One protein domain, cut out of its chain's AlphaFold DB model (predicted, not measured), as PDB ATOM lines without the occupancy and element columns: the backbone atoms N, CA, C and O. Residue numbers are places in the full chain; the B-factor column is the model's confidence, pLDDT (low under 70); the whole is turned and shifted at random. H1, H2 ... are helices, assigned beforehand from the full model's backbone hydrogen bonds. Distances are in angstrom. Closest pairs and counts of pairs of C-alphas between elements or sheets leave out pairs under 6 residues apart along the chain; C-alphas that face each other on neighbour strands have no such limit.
ATOM      1  N   ILE A   2      35.308  30.300 -33.112       91.00
ATOM      2  CA  ILE A   2      34.904  31.321 -34.100       91.00
ATOM      3  C   ILE A   2      35.913  31.467 -35.253       91.00
ATOM      4  O   ILE A   2      35.502  31.510 -36.404       91.00
ATOM      5  N   ALA A   3      37.222  31.468 -34.975       90.56
ATOM      6  CA  ALA A   3      38.247  31.569 -36.020       90.56
ATOM      7  C   ALA A   3      38.182  30.428 -37.058       90.56
ATOM      8  O   ALA A   3      38.236  30.692 -38.254       90.56
ATOM      9  N   LEU A   4      37.997  29.176 -36.615       89.19
ATOM     10  CA  LEU A   4      37.919  28.005 -37.500       89.19
ATOM     11  C   LEU A   4      36.616  27.996 -38.318       89.19
ATOM     12  O   LEU A   4      36.626  27.667 -39.500       89.19
ATOM     13  N   VAL A   5      35.507  28.428 -37.706       92.25
ATOM     14  CA  VAL A   5      34.223  28.623 -38.401       92.25
ATOM     15  C   VAL A   5      34.356  29.706 -39.479       92.25
ATOM     16  O   VAL A   5      34.021  29.465 -40.637       92.25
ATOM     17  N   ARG A   6      34.912  30.878 -39.133       92.81
ATOM     18  CA  ARG A   6      35.131  31.992 -40.073       92.81
ATOM     19  C   ARG A   6      36.047  31.597 -41.224       92.81
ATOM     20  O   ARG A   6      35.766  31.973 -42.357       92.81
ATOM     21  N   LEU A   7      37.107  30.836 -40.954       91.75
ATOM     22  CA  LEU A   7      38.027  30.335 -41.974       91.75
ATOM     23  C   LEU A   7      37.290  29.500 -43.030       91.75
ATOM     24  O   LEU A   7      37.391  29.791 -44.221       91.75
ATOM     25  N   ARG A   8      36.502  28.511 -42.591       92.50
ATOM     26  CA  ARG A   8      35.741  27.623 -43.485       92.50
ATOM     27  C   ARG A   8      34.679  28.375 -44.274       92.50
ATOM     28  O   ARG A   8      34.614  28.218 -45.489       92.50
ATOM     29  N   LEU A   9      33.915  29.249 -43.614       92.56
ATOM     30  CA  LEU A   9      32.920  30.092 -44.285       92.56
ATOM     31  C   LEU A   9      33.565  31.019 -45.320       92.56
ATOM     32  O   LEU A   9      33.073  31.130 -46.436       92.56
ATOM     33  N   THR A  10      34.702  31.638 -44.994       92.81
ATOM     34  CA  THR A  10      35.405  32.528 -45.931       92.81
ATOM     35  C   THR A  10      35.907  31.757 -47.150       92.81
ATOM     36  O   THR A  10      35.743  32.228 -48.273       92.81
ATOM     37  N   GLY A  11      36.482  30.565 -46.954       89.88
ATOM     38  CA  GLY A  11      36.896  29.697 -48.058       89.88
ATOM     39  C   GLY A  11      35.714  29.253 -48.922       89.88
ATOM     40  O   GLY A  11      35.784  29.315 -50.148       89.88
ATOM     41  N   PHE A  12      34.604  28.873 -48.293       91.44
ATOM     42  CA  PHE A  12      33.380  28.454 -48.974       91.44
ATOM     43  C   PHE A  12      32.777  29.575 -49.834       91.44
ATOM     44  O   PHE A  12      32.470  29.353 -51.004       91.44
ATOM     45  N   LEU A  13      32.700  30.795 -49.294       89.69
ATOM     46  CA  LEU A  13      32.166  31.962 -50.000       89.69
ATOM     47  C   LEU A  13      33.095  32.434 -51.127       89.69
ATOM     48  O   LEU A  13      32.644  32.636 -52.250       89.69
ATOM     49  N   ARG A  14      34.404  32.563 -50.868       91.69
ATOM     50  CA  ARG A  14      35.367  33.066 -51.869       91.69
ATOM     51  C   ARG A  14      35.544  32.141 -53.065       91.69
ATOM     52  O   ARG A  14      35.902  32.606 -54.139       91.69
ATOM     53  N   THR A  15      35.324  30.844 -52.878       90.69
ATOM     54  CA  THR A  15      35.433  29.866 -53.965       90.69
ATOM     55  C   THR A  15      34.156  29.756 -54.796       90.69
ATOM     56  O   THR A  15      34.148  29.019 -55.777       90.69
ATOM     57  N   GLY A  16      33.071  30.444 -54.413       88.19
ATOM     58  CA  GLY A  16      31.791  30.402 -55.125       88.19
ATOM     59  C   GLY A  16      31.132  29.019 -55.142       88.19
ATOM     60  O   GLY A  16      30.139  28.820 -55.836       88.19
ATOM     61  N   ARG A  17      31.644  28.048 -54.373       88.94
ATOM     62  CA  ARG A  17      31.168  26.654 -54.411       88.94
ATOM     63  C   ARG A  17      29.736  26.497 -53.889       88.94
ATOM     64  O   ARG A  17      29.098  25.486 -54.161       88.94
ATOM     65  N   ALA A  18      29.231  27.506 -53.182       88.69
ATOM     66  CA  ALA A  18      27.840  27.603 -52.757       88.69
ATOM     67  C   ALA A  18      26.858  27.797 -53.926       88.69
ATOM     68  O   ALA A  18      25.693  27.429 -53.795       88.69
ATOM     69  N   LEU A  19      27.310  28.362 -55.055       89.75
ATOM     70  CA  LEU A  19      26.429  28.798 -56.141       89.75
ATOM     71  C   LEU A  19      25.718  27.627 -56.816       89.75
ATOM     72  O   LEU A  19      24.507  27.676 -56.985       89.75
ATOM     73  N   ALA A  20      26.445  26.563 -57.164       92.31
ATOM     74  CA  ALA A  20      25.869  25.414 -57.862       92.31
ATOM     75  C   ALA A  20      24.668  24.783 -57.120       92.31
ATOM     76  O   ALA A  20      23.601  24.684 -57.729       92.31
ATOM     77  N   PRO A  21      24.769  24.410 -55.825       92.44
ATOM     78  CA  PRO A  21      23.627  23.852 -55.102       92.44
ATOM     79  C   PRO A  21      22.479  24.854 -54.923       92.44
ATOM     80  O   PRO A  21      21.322  24.460 -55.047       92.44
ATOM     81  N   VAL A  22      22.768  26.138 -54.671       90.94
ATOM     82  CA  VAL A  22      21.722  27.165 -54.491       90.94
ATOM     83  C   VAL A  22      20.951  27.385 -55.785       90.94
ATOM     84  O   VAL A  22      19.726  27.334 -55.783       90.94
ATOM     85  N   LEU A  23      21.655  27.559 -56.905       93.69
ATOM     86  CA  LEU A  23      21.031  27.739 -58.214       93.69
ATOM     87  C   LEU A  23      20.207  26.515 -58.617       93.69
ATOM     88  O   LEU A  23      19.109  26.675 -59.141       93.69
ATOM     89  N   ALA A  24      20.694  25.303 -58.333       94.12
ATOM     90  CA  ALA A  24      19.928  24.082 -58.562       94.12
ATOM     91  C   ALA A  24      18.631  24.057 -57.731       94.12
ATOM     92  O   ALA A  24      17.568  23.762 -58.271       94.12
ATOM     93  N   GLY A  25      18.700  24.417 -56.444       91.94
ATOM     94  CA  GLY A  25      17.528  24.516 -55.571       91.94
ATOM     95  C   GLY A  25      16.512  25.547 -56.062       91.94
ATOM     96  O   GLY A  25      15.338  25.222 -56.231       91.94
ATOM     97  N   LEU A  26      16.971  26.766 -56.359       91.69
ATOM     98  CA  LEU A  26      16.127  27.849 -56.874       91.69
ATOM     99  C   LEU A  26      15.477  27.490 -58.211       91.69
ATOM    100  O   LEU A  26      14.305  27.791 -58.416       91.69
ATOM    101  N   LEU A  27      16.202  26.815 -59.107       94.12
ATOM    102  CA  LEU A  27      15.659  26.352 -60.382       94.12
ATOM    103  C   LEU A  27      14.519  25.348 -60.169       94.12
ATOM    104  O   LEU A  27      13.453  25.502 -60.760       94.12
ATOM    105  N   VAL A  28      14.712  24.354 -59.297       93.44
ATOM    106  CA  VAL A  28      13.670  23.365 -58.987       93.44
ATOM    107  C   VAL A  28      12.451  24.036 -58.351       93.44
ATOM    108  O   VAL A  28      11.331  23.801 -58.796       93.44
ATOM    109  N   LEU A  29      12.651  24.912 -57.361       90.94
ATOM    110  CA  LEU A  29      11.554  25.644 -56.719       90.94
ATOM    111  C   LEU A  29      10.815  26.551 -57.715       90.94
ATOM    112  O   LEU A  29       9.587  26.576 -57.723       90.94
ATOM    113  N   GLY A  30      11.543  27.245 -58.594       89.50
ATOM    114  CA  GLY A  30      10.967  28.095 -59.634       89.50
ATOM    115  C   GLY A  30      10.103  27.316 -60.626       89.50
ATOM    116  O   GLY A  30       9.020  27.773 -60.986       89.50
ATOM    117  N   VAL A  31      10.527  26.110 -61.018       91.56
ATOM    118  CA  VAL A  31       9.724  25.216 -61.868       91.56
ATOM    119  C   VAL A  31       8.470  24.731 -61.134       91.56
ATOM    120  O   VAL A  31       7.388  24.729 -61.719       91.56
ATOM    121  N   LEU A  32       8.592  24.347 -59.861       88.88
ATOM    122  CA  LEU A  32       7.473  23.809 -59.076       88.88
ATOM    123  C   LEU A  32       6.407  24.864 -58.744       88.88
ATOM    124  O   LEU A  32       5.220  24.542 -58.736       88.88
ATOM    125  N   TYR A  33       6.808  26.112 -58.492       88.75
ATOM    126  CA  TYR A  33       5.899  27.180 -58.054       88.75
ATOM    127  C   TYR A  33       5.599  28.249 -59.112       88.75
ATOM    128  O   TYR A  33       4.820  29.163 -58.850       88.75
ATOM    129  N   GLY A  34       6.149  28.139 -60.323       83.12
ATOM    130  CA  GLY A  34       5.924  29.114 -61.398       83.12
ATOM    131  C   GLY A  34       4.487  29.165 -61.944       83.12
ATOM    132  O   GLY A  34       4.118  30.141 -62.593       83.12
ATOM    133  N   GLY A  35       3.665  28.139 -61.687       80.62
ATOM    134  CA  GLY A  35       2.329  27.973 -62.284       80.62
ATOM    135  C   GLY A  35       1.139  28.538 -61.494       80.62
ATOM    136  O   GLY A  35       0.016  28.480 -61.987       80.62
ATOM    137  N   GLY A  36       1.337  29.063 -60.281       76.25
ATOM    138  CA  GLY A  36       0.249  29.596 -59.450       76.25
ATOM    139  C   GLY A  36       0.453  29.371 -57.952       76.25
ATOM    140  O   GLY A  36       1.447  28.797 -57.516       76.25
ATOM    141  N   ARG A  37      -0.496  29.844 -57.132       73.81
ATOM    142  CA  ARG A  37      -0.394  29.733 -55.668       73.81
ATOM    143  C   ARG A  37      -0.693  28.309 -55.199       73.81
ATOM    144  O   ARG A  37      -1.835  27.861 -55.269       73.81
ATOM    145  N   ALA A  38       0.323  27.638 -54.667       79.50
ATOM    146  CA  ALA A  38       0.157  26.417 -53.889       79.50
ATOM    147  C   ALA A  38      -0.470  26.722 -52.516       79.50
ATOM    148  O   ALA A  38      -0.344  27.831 -51.984       79.50
ATOM    149  N   ARG A  39      -1.139  25.731 -51.916       85.62
ATOM    150  CA  ARG A  39      -1.594  25.840 -50.522       85.62
ATOM    151  C   ARG A  39      -0.367  25.916 -49.602       85.62
ATOM    152  O   ARG A  39       0.559  25.134 -49.806       85.62
ATOM    153  N   PRO A  40      -0.356  26.778 -48.565       82.12
ATOM    154  CA  PRO A  40       0.836  26.990 -47.739       82.12
ATOM    155  C   PRO A  40       1.428  25.699 -47.157       82.12
ATOM    156  O   PRO A  40       2.631  25.484 -47.237       82.12
ATOM    157  N   ALA A  41       0.586  24.802 -46.632       83.62
ATOM    158  CA  ALA A  41       1.044  23.544 -46.037       83.62
ATOM    159  C   ALA A  41       1.746  22.616 -47.047       83.62
ATOM    160  O   ALA A  41       2.777  22.024 -46.732       83.62
ATOM    161  N   GLU A  42       1.213  22.516 -48.266       84.56
ATOM    162  CA  GLU A  42       1.800  21.707 -49.340       84.56
ATOM    163  C   GLU A  42       3.108  22.332 -49.839       84.56
ATOM    164  O   GLU A  42       4.099  21.624 -50.009       84.56
ATOM    165  N   ALA A  43       3.142  23.660 -49.984       87.00
ATOM    166  CA  ALA A  43       4.332  24.385 -50.412       87.00
ATOM    167  C   ALA A  43       5.500  24.209 -49.426       87.00
ATOM    168  O   ALA A  43       6.613  23.878 -49.823       87.00
ATOM    169  N   TYR A  44       5.269  24.347 -48.118       87.38
ATOM    170  CA  TYR A  44       6.347  24.144 -47.144       87.38
ATOM    171  C   TYR A  44       6.863  22.702 -47.130       87.38
ATOM    172  O   TYR A  44       8.073  22.488 -47.052       87.38
ATOM    173  N   GLY A  45       5.968  21.715 -47.252       89.75
ATOM    174  CA  GLY A  45       6.354  20.305 -47.316       89.75
ATOM    175  C   GLY A  45       7.222  19.991 -48.535       89.75
ATOM    176  O   GLY A  45       8.298  19.407 -48.399       89.75
ATOM    177  N   VAL A  46       6.796  20.430 -49.723       90.56
ATOM    178  CA  VAL A  46       7.541  20.216 -50.973       90.56
ATOM    179  C   VAL A  46       8.875  20.965 -50.950       90.56
ATOM    180  O   VAL A  46       9.911  20.379 -51.273       90.56
ATOM    181  N   SER A  47       8.891  22.219 -50.491       90.88
ATOM    182  CA  SER A  47      10.127  22.997 -50.369       90.88
ATOM    183  C   SER A  47      11.122  22.356 -49.400       90.88
ATOM    184  O   SER A  47      12.312  22.322 -49.700       90.88
ATOM    185  N   ALA A  48      10.668  21.779 -48.281       92.38
ATOM    186  CA  ALA A  48      11.547  21.072 -47.347       92.38
ATOM    187  C   ALA A  48      12.222  19.849 -47.994       92.38
ATOM    188  O   ALA A  48      13.425  19.638 -47.816       92.38
ATOM    189  N   VAL A  49      11.473  19.075 -48.789       94.00
ATOM    190  CA  VAL A  49      12.013  17.922 -49.530       94.00
ATOM    191  C   VAL A  49      13.041  18.367 -50.572       94.00
ATOM    192  O   VAL A  49      14.086  17.733 -50.696       94.00
ATOM    193  N   VAL A  50      12.782  19.468 -51.284       92.62
ATOM    194  CA  VAL A  50      13.705  20.026 -52.287       92.62
ATOM    195  C   VAL A  50      14.959  20.621 -51.644       92.62
ATOM    196  O   VAL A  50      16.062  20.447 -52.162       92.62
ATOM    197  N   LEU A  51      14.824  21.299 -50.502       93.75
ATOM    198  CA  LEU A  51      15.952  21.906 -49.796       93.75
ATOM    199  C   LEU A  51      16.872  20.864 -49.157       93.75
ATOM    200  O   LEU A  51      18.072  21.109 -49.046       93.75
ATOM    201  N   PHE A  52      16.367  19.689 -48.777       95.06
ATOM    202  CA  PHE A  52      17.183  18.641 -48.160       95.06
ATOM    203  C   PHE A  52      18.449  18.266 -48.968       95.06
ATOM    204  O   PHE A  52      19.551  18.371 -48.416       95.06
ATOM    205  N   PRO A  53      18.372  17.884 -50.262       96.00
ATOM    206  CA  PRO A  53      19.563  17.585 -51.057       96.00
ATOM    207  C   PRO A  53      20.460  18.813 -51.280       96.00
ATOM    208  O   PRO A  53      21.681  18.663 -51.320       96.00
ATOM    209  N   VAL A  54      19.892  20.022 -51.367       95.25
ATOM    210  CA  VAL A  54      20.659  21.277 -51.490       95.25
ATOM    211  C   VAL A  54      21.525  21.499 -50.247       95.25
ATOM    212  O   VAL A  54      22.729  21.741 -50.357       95.25
ATOM    213  N   LEU A  55      20.936  21.347 -49.059       95.81
ATOM    214  CA  LEU A  55      21.620  21.488 -47.774       95.81
ATOM    215  C   LEU A  55      22.671  20.392 -47.564       95.81
ATOM    216  O   LEU A  55      23.777  20.676 -47.091       95.81
ATOM    217  N   ALA A  56      22.367  19.151 -47.953       96.31
ATOM    218  CA  ALA A  56      23.318  18.043 -47.895       96.31
ATOM    219  C   ALA A  56      24.532  18.297 -48.804       96.31
ATOM    220  O   ALA A  56      25.680  18.131 -48.378       96.31
ATOM    221  N   TRP A  57      24.291  18.762 -50.032       96.56
ATOM    222  CA  TRP A  57      25.346  19.098 -50.983       96.56
ATOM    223  C   TRP A  57      26.220  20.248 -50.473       96.56
ATOM    224  O   TRP A  57      27.447  20.121 -50.434       96.56
ATOM    225  N   GLN A  58      25.613  21.339 -50.000       94.69
ATOM    226  CA  GLN A  58      26.363  22.448 -49.413       94.69
ATOM    227  C   GLN A  58      27.211  22.015 -48.222       94.69
ATOM    228  O   GLN A  58      28.392  22.356 -48.155       94.69
ATOM    229  N   THR A  59      26.631  21.233 -47.311       95.75
ATOM    230  CA  THR A  59      27.338  20.729 -46.131       95.75
ATOM    231  C   THR A  59      28.563  19.924 -46.543       95.75
ATOM    232  O   THR A  59      29.651  20.158 -46.021       95.75
ATOM    233  N   LYS A  60      28.425  19.028 -47.527       94.88
ATOM    234  CA  LYS A  60      29.553  18.262 -48.063       94.88
ATOM    235  C   LYS A  60      30.652  19.178 -48.608       94.88
ATOM    236  O   LYS A  60      31.795  19.070 -48.178       94.88
ATOM    237  N   ILE A  61      30.306  20.101 -49.506       94.56
ATOM    238  CA  ILE A  61      31.275  21.030 -50.108       94.56
ATOM    239  C   ILE A  61      31.990  21.863 -49.040       94.56
ATOM    240  O   ILE A  61      33.197  22.081 -49.131       94.56
ATOM    241  N   LEU A  62      31.253  22.359 -48.046       94.12
ATOM    242  CA  LEU A  62      31.806  23.189 -46.982       94.12
ATOM    243  C   LEU A  62      32.789  22.401 -46.110       94.12
ATOM    244  O   LEU A  62      33.844  22.923 -45.749       94.12
ATOM    245  N   LEU A  63      32.464  21.150 -45.778       92.94
ATOM    246  CA  LEU A  63      33.351  20.276 -45.007       92.94
ATOM    247  C   LEU A  63      34.595  19.858 -45.807       92.94
ATOM    248  O   LEU A  63      35.659  19.690 -45.212       92.94
ATOM    249  N   ASP A  64      34.474  19.768 -47.131       92.31
ATOM    250  CA  ASP A  64      35.558  19.433 -48.061       92.31
ATOM    251  C   ASP A  64      36.371  20.678 -48.502       92.31
ATOM    252  O   ASP A  64      37.300  20.575 -49.302       92.31
ATOM    253  N   VAL A  65      36.050  21.880 -47.993       89.62
ATOM    254  CA  VAL A  65      36.709  23.134 -48.409       89.62
ATOM    255  C   VAL A  65      38.151  23.246 -47.906       89.62
ATOM    256  O   VAL A  65      38.963  23.949 -48.511       89.62
ATOM    257  N   GLU A  66      38.451  22.600 -46.777       89.44
ATOM    258  CA  GLU A  66      39.718  22.714 -46.062       89.44
ATOM    259  C   GLU A  66      40.701  21.613 -46.492       89.44
ATOM    260  O   GLU A  66      40.337  20.437 -46.462       89.44
ATOM    261  N   PRO A  67      41.965  21.947 -46.826       90.00
ATOM    262  CA  PRO A  67      42.971  20.941 -47.154       90.00
ATOM    263  C   PRO A  67      43.219  19.957 -46.003       90.00
ATOM    264  O   PRO A  67      43.325  20.356 -44.840       90.00
ATOM    265  N   ASP A  68      43.421  18.675 -46.319       91.19
ATOM    266  CA  ASP A  68      43.572  17.616 -45.307       91.19
ATOM    267  C   ASP A  68      44.723  17.850 -44.323       91.19
ATOM    268  O   ASP A  68      44.618  17.515 -43.140       91.19
ATOM    269  N   VAL A  69      45.830  18.438 -44.787       93.62
ATOM    270  CA  VAL A  69      46.972  18.790 -43.926       93.62
ATOM    271  C   VAL A  69      46.568  19.850 -42.900       93.62
ATOM    272  O   VAL A  69      46.823  19.673 -41.710       93.62
ATOM    273  N   GLN A  70      45.873  20.899 -43.336       91.44
ATOM    274  CA  GLN A  70      45.396  21.968 -42.460       91.44
ATOM    275  C   GLN A  70      44.368  21.442 -41.451       91.44
ATOM    276  O   GLN A  70      44.462  21.719 -40.256       91.44
ATOM    277  N   ARG A  71      43.453  20.581 -41.903       91.19
ATOM    278  CA  ARG A  71      42.467  19.919 -41.045       91.19
ATOM    279  C   ARG A  71      43.122  19.023 -39.991       91.19
ATOM    280  O   ARG A  71      42.689  19.017 -38.839       91.19
ATOM    281  N   ARG A  72      44.186  18.286 -40.340       94.12
ATOM    282  CA  ARG A  72      44.983  17.509 -39.371       94.12
ATOM    283  C   ARG A  72      45.645  18.414 -38.331       94.12
ATOM    284  O   ARG A  72      45.540  18.117 -37.144       94.12
ATOM    285  N   MET A  73      46.247  19.526 -38.748       93.88
ATOM    286  CA  MET A  73      46.822  20.507 -37.818       93.88
ATOM    287  C   MET A  73      45.756  21.088 -36.879       93.88
ATOM    288  O   MET A  73      45.948  21.097 -35.666       93.88
ATOM    289  N   ALA A  74      44.592  21.482 -37.407       92.44
ATOM    290  CA  ALA A  74      43.482  21.979 -36.599       92.44
ATOM    291  C   ALA A  74      43.041  20.950 -35.542       92.44
ATOM    292  O   ALA A  74      42.864  21.307 -34.377       92.44
ATOM    293  N   ARG A  75      42.936  19.663 -35.903       94.94
ATOM    294  CA  ARG A  75      42.610  18.587 -34.947       94.94
ATOM    295  C   ARG A  75      43.620  18.457 -33.815       94.94
ATOM    296  O   ARG A  75      43.194  18.226 -32.690       94.94
ATOM    297  N   VAL A  76      44.914  18.597 -34.099       96.06
ATOM    298  CA  VAL A  76      45.968  18.544 -33.070       96.06
ATOM    299  C   VAL A  76      45.851  19.737 -32.120       96.06
ATOM    300  O   VAL A  76      45.956  19.566 -30.912       96.06
ATOM    301  N   VAL A  77      45.568  20.932 -32.648       94.88
ATOM    302  CA  VAL A  77      45.507  22.170 -31.852       94.88
ATOM    303  C   VAL A  77      44.244  22.263 -30.992       94.88
ATOM    304  O   VAL A  77      44.316  22.669 -29.836       94.88
ATOM    305  N   VAL A  78      43.066  21.933 -31.538       94.19
ATOM    306  CA  VAL A  78      41.780  22.134 -30.836       94.19
ATOM    307  C   VAL A  78      41.114  20.845 -30.353       94.19
ATOM    308  O   VAL A  78      40.130  20.915 -29.616       94.19
ATOM    309  N   GLY A  79      41.623  19.681 -30.753       95.88
ATOM    310  CA  GLY A  79      41.024  18.375 -30.488       95.88
ATOM    311  C   GLY A  79      39.916  17.984 -31.483       95.88
ATOM    312  O   GLY A  79      39.300  18.838 -32.133       95.88
ATOM    313  N   PRO A  80      39.601  16.678 -31.597       93.94
ATOM    314  CA  PRO A  80      38.692  16.151 -32.621       93.94
ATOM    315  C   PRO A  80      37.234  16.593 -32.440       93.94
ATOM    316  O   PRO A  80      36.549  16.869 -33.423       93.94
ATOM    317  N   ALA A  81      36.745  16.686 -31.200       95.25
ATOM    318  CA  ALA A  81      35.360  17.078 -30.927       95.25
ATOM    319  C   ALA A  81      35.091  18.532 -31.343       95.25
ATOM    320  O   ALA A  81      34.117  18.820 -32.035       95.25
ATOM    321  N   ARG A  82      35.996  19.444 -30.973       93.06
ATOM    322  CA  ARG A  82      35.897  20.871 -31.303       93.06
ATOM    323  C   ARG A  82      36.081  21.132 -32.799       93.06
ATOM    324  O   ARG A  82      35.391  21.986 -33.347       93.06
ATOM    325  N   GLU A  83      36.949  20.376 -33.472       94.12
ATOM    326  CA  GLU A  83      37.117  20.458 -34.929       94.12
ATOM    327  C   GLU A  83      35.825  20.099 -35.677       94.12
ATOM    328  O   GLU A  83      35.388  20.859 -36.549       94.12
ATOM    329  N   ARG A  84      35.176  18.993 -35.281       93.62
ATOM    330  CA  ARG A  84      33.881  18.562 -35.830       93.62
ATOM    331  C   ARG A  84      32.775  19.565 -35.524       93.62
ATOM    332  O   ARG A  84      32.055  19.958 -36.434       93.62
ATOM    333  N   ALA A  85      32.675  20.022 -34.274       95.56
ATOM    334  CA  ALA A  85      31.681  21.014 -33.870       95.56
ATOM    335  C   ALA A  85      31.815  22.313 -34.678       95.56
ATOM    336  O   ALA A  85      30.816  22.853 -35.134       95.56
ATOM    337  N   ALA A  86      33.038  22.788 -34.934       93.75
ATOM    338  CA  ALA A  86      33.256  23.953 -35.790       93.75
ATOM    339  C   ALA A  86      32.812  23.714 -37.245       93.75
ATOM    340  O   ALA A  86      32.308  24.632 -37.883       93.75
ATOM    341  N   GLY A  87      32.987  22.500 -37.776       94.06
ATOM    342  CA  GLY A  87      32.490  22.130 -39.105       94.06
ATOM    343  C   GLY A  87      30.963  22.138 -39.164       94.06
ATOM    344  O   GLY A  87      30.390  22.760 -40.052       94.06
ATOM    345  N   LEU A  88      30.313  21.529 -38.168       94.88
ATOM    346  CA  LEU A  88      28.854  21.509 -38.045       94.88
ATOM    347  C   LEU A  88      28.270  22.913 -37.857       94.88
ATOM    348  O   LEU A  88      27.279  23.243 -38.493       94.88
ATOM    349  N   LEU A  89      28.902  23.763 -37.042       96.56
ATOM    350  CA  LEU A  89      28.485  25.156 -36.867       96.56
ATOM    351  C   LEU A  89      28.618  25.958 -38.165       96.56
ATOM    352  O   LEU A  89      27.728  26.733 -38.493       96.56
ATOM    353  N   ALA A  90      29.703  25.767 -38.918       95.38
ATOM    354  CA  ALA A  90      29.867  26.421 -40.212       95.38
ATOM    355  C   ALA A  90      28.814  25.943 -41.230       95.38
ATOM    356  O   ALA A  90      28.220  26.770 -41.916       95.38
ATOM    357  N   ALA A  91      28.535  24.636 -41.282       95.25
ATOM    358  CA  ALA A  91      27.484  24.071 -42.128       95.25
ATOM    359  C   ALA A  91      26.086  24.576 -41.736       95.25
ATOM    360  O   ALA A  91      25.306  24.936 -42.610       95.25
ATOM    361  N   LEU A  92      25.793  24.672 -40.435       95.81
ATOM    362  CA  LEU A  92      24.537  25.217 -39.922       95.81
ATOM    363  C   LEU A  92      24.348  26.678 -40.345       95.81
ATOM    364  O   LEU A  92      23.288  27.032 -40.846       95.81
ATOM    365  N   VAL A  93      25.375  27.518 -40.178       95.50
ATOM    366  CA  VAL A  93      25.318  28.935 -40.574       95.50
ATOM    367  C   VAL A  93      25.093  29.082 -42.081       95.50
ATOM    368  O   VAL A  93      24.253  29.878 -42.490       95.50
ATOM    369  N   ALA A  94      25.804  28.306 -42.905       93.75
ATOM    370  CA  ALA A  94      25.615  28.328 -44.356       93.75
ATOM    371  C   ALA A  94      24.218  27.830 -44.765       93.75
ATOM    372  O   ALA A  94      23.547  28.471 -45.568       93.75
ATOM    373  N   GLY A  95      23.753  26.729 -44.170       93.38
ATOM    374  CA  GLY A  95      22.436  26.163 -44.448       93.38
ATOM    375  C   GLY A  95      21.289  27.091 -44.046       93.38
ATOM    376  O   GLY A  95      20.334  27.229 -44.801       93.38
ATOM    377  N   LEU A  96      21.400  27.779 -42.904       94.25
ATOM    378  CA  LEU A  96      20.418  28.787 -42.491       94.25
ATOM    379  C   LEU A  96      20.311  29.926 -43.509       94.25
ATOM    380  O   LEU A  96      19.200  30.349 -43.801       94.25
ATOM    381  N   ALA A  97      21.430  30.385 -44.076       91.75
ATOM    382  CA  ALA A  97      21.400  31.409 -45.120       91.75
ATOM    383  C   ALA A  97      20.603  30.938 -46.350       91.75
ATOM    384  O   ALA A  97      19.718  31.648 -46.806       91.75
ATOM    385  N   VAL A  98      20.824  29.699 -46.809       90.12
ATOM    386  CA  VAL A  98      20.071  29.125 -47.941       90.12
ATOM    387  C   VAL A  98      18.584  28.977 -47.644       90.12
ATOM    388  O   VAL A  98      17.757  29.221 -48.515       90.12
ATOM    389  N   VAL A  99      18.227  28.558 -46.429       89.38
ATOM    390  CA  VAL A  99      16.817  28.446 -46.031       89.38
ATOM    391  C   VAL A  99      16.147  29.819 -46.041       89.38
ATOM    392  O   VAL A  99      15.013  29.921 -46.496       89.38
ATOM    393  N   LEU A 100      16.843  30.862 -45.581       87.44
ATOM    394  CA  LEU A 100      16.343  32.237 -45.619       87.44
ATOM    395  C   LEU A 100      16.199  32.769 -47.048       87.44
ATOM    396  O   LEU A 100      15.236  33.473 -47.313       87.44
ATOM    397  N   ASP A 101      17.101  32.408 -47.963       80.56
ATOM    398  CA  ASP A 101      16.998  32.781 -49.384       80.56
ATOM    399  C   ASP A 101      15.820  32.091 -50.101       80.56
ATOM    400  O   ASP A 101      15.375  32.551 -51.153       80.56
ATOM    401  N   ALA A 102      15.343  30.961 -49.568       76.31
ATOM    402  CA  ALA A 102      14.295  30.133 -50.165       76.31
ATOM    403  C   ALA A 102      12.889  30.350 -49.567       76.31
ATOM    404  O   ALA A 102      11.935  29.728 -50.046       76.31
ATOM    405  N   LEU A 103      12.772  31.171 -48.517       72.56
ATOM    406  CA  LEU A 103      11.526  31.556 -47.836       72.56
ATOM    407  C   LEU A 103      10.945  32.843 -48.430       72.56
ATOM    408  O   LEU A 103       9.702  32.884 -48.573       72.56
TER     409      LEU A 103
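AT A GLANCE: This is residues 2 to 103 of the 103 residues of an uncharacterized protein of Micromonospora aurantiaca (UniProt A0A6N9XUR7). This is a long, loose rod of helices: H2 and H3 make a hairpin reaching to one end, H5 slants back across H3, H1 packs on H5, and H4 caps the other end. The printed part has 102 residues with five named helices, H1 to H5, and no named strand: all helix. The radius of gyration of the C-alphas is 16.1 A; the spans are 53 by 24 by 17 A.

IN THESE COORDINATES: Find C-alpha 2 at (34.904, 31.321, -34.100), where H1, residues 2 to 14, begins. H2, residues 19 to 33, measures 20.7 A from first to last C-alpha. H3, residues 40 to 63, measures 33.3 A, with a kink of 31 degrees near residue 50. After H4, residues 68 to 78, H5, residues 80 to 101, runs 32.1 A to C-alpha 101 at (16.998, 32.781, -49.384).

HOW THE PARTS SIT: Look first at H3 and H5, which touch, closest at C-alphas 59 and 91, 5.2 A, opposite ways at a steep tilt of 41 degrees. H2 touches H3 residues 47 to 58 alone, closest at C-alphas 21 and 54, 5.3 A, at a shallow tilt of 12 degrees. H1 touches H5 residues 86 to 94 alone, closest at C-alphas 5 and 90, 5.2 A. H4 and H5 only just touch, only at the corner, with 3 pairs of C-alphas within 8 A. Each O i to N i+4 pair is within hydrogen-bond range in H1, H2, H4 and H5, and 18 of 20 in H3.

THE WHOLE: The C-alphas of Gly 36 and Val 76 are the farthest apart, 53.9 A. Residues 34 to 42, of which 40 to 42 belong to H3, stand free. The printed part has no cut, no link is long, and no printed residue is under 70.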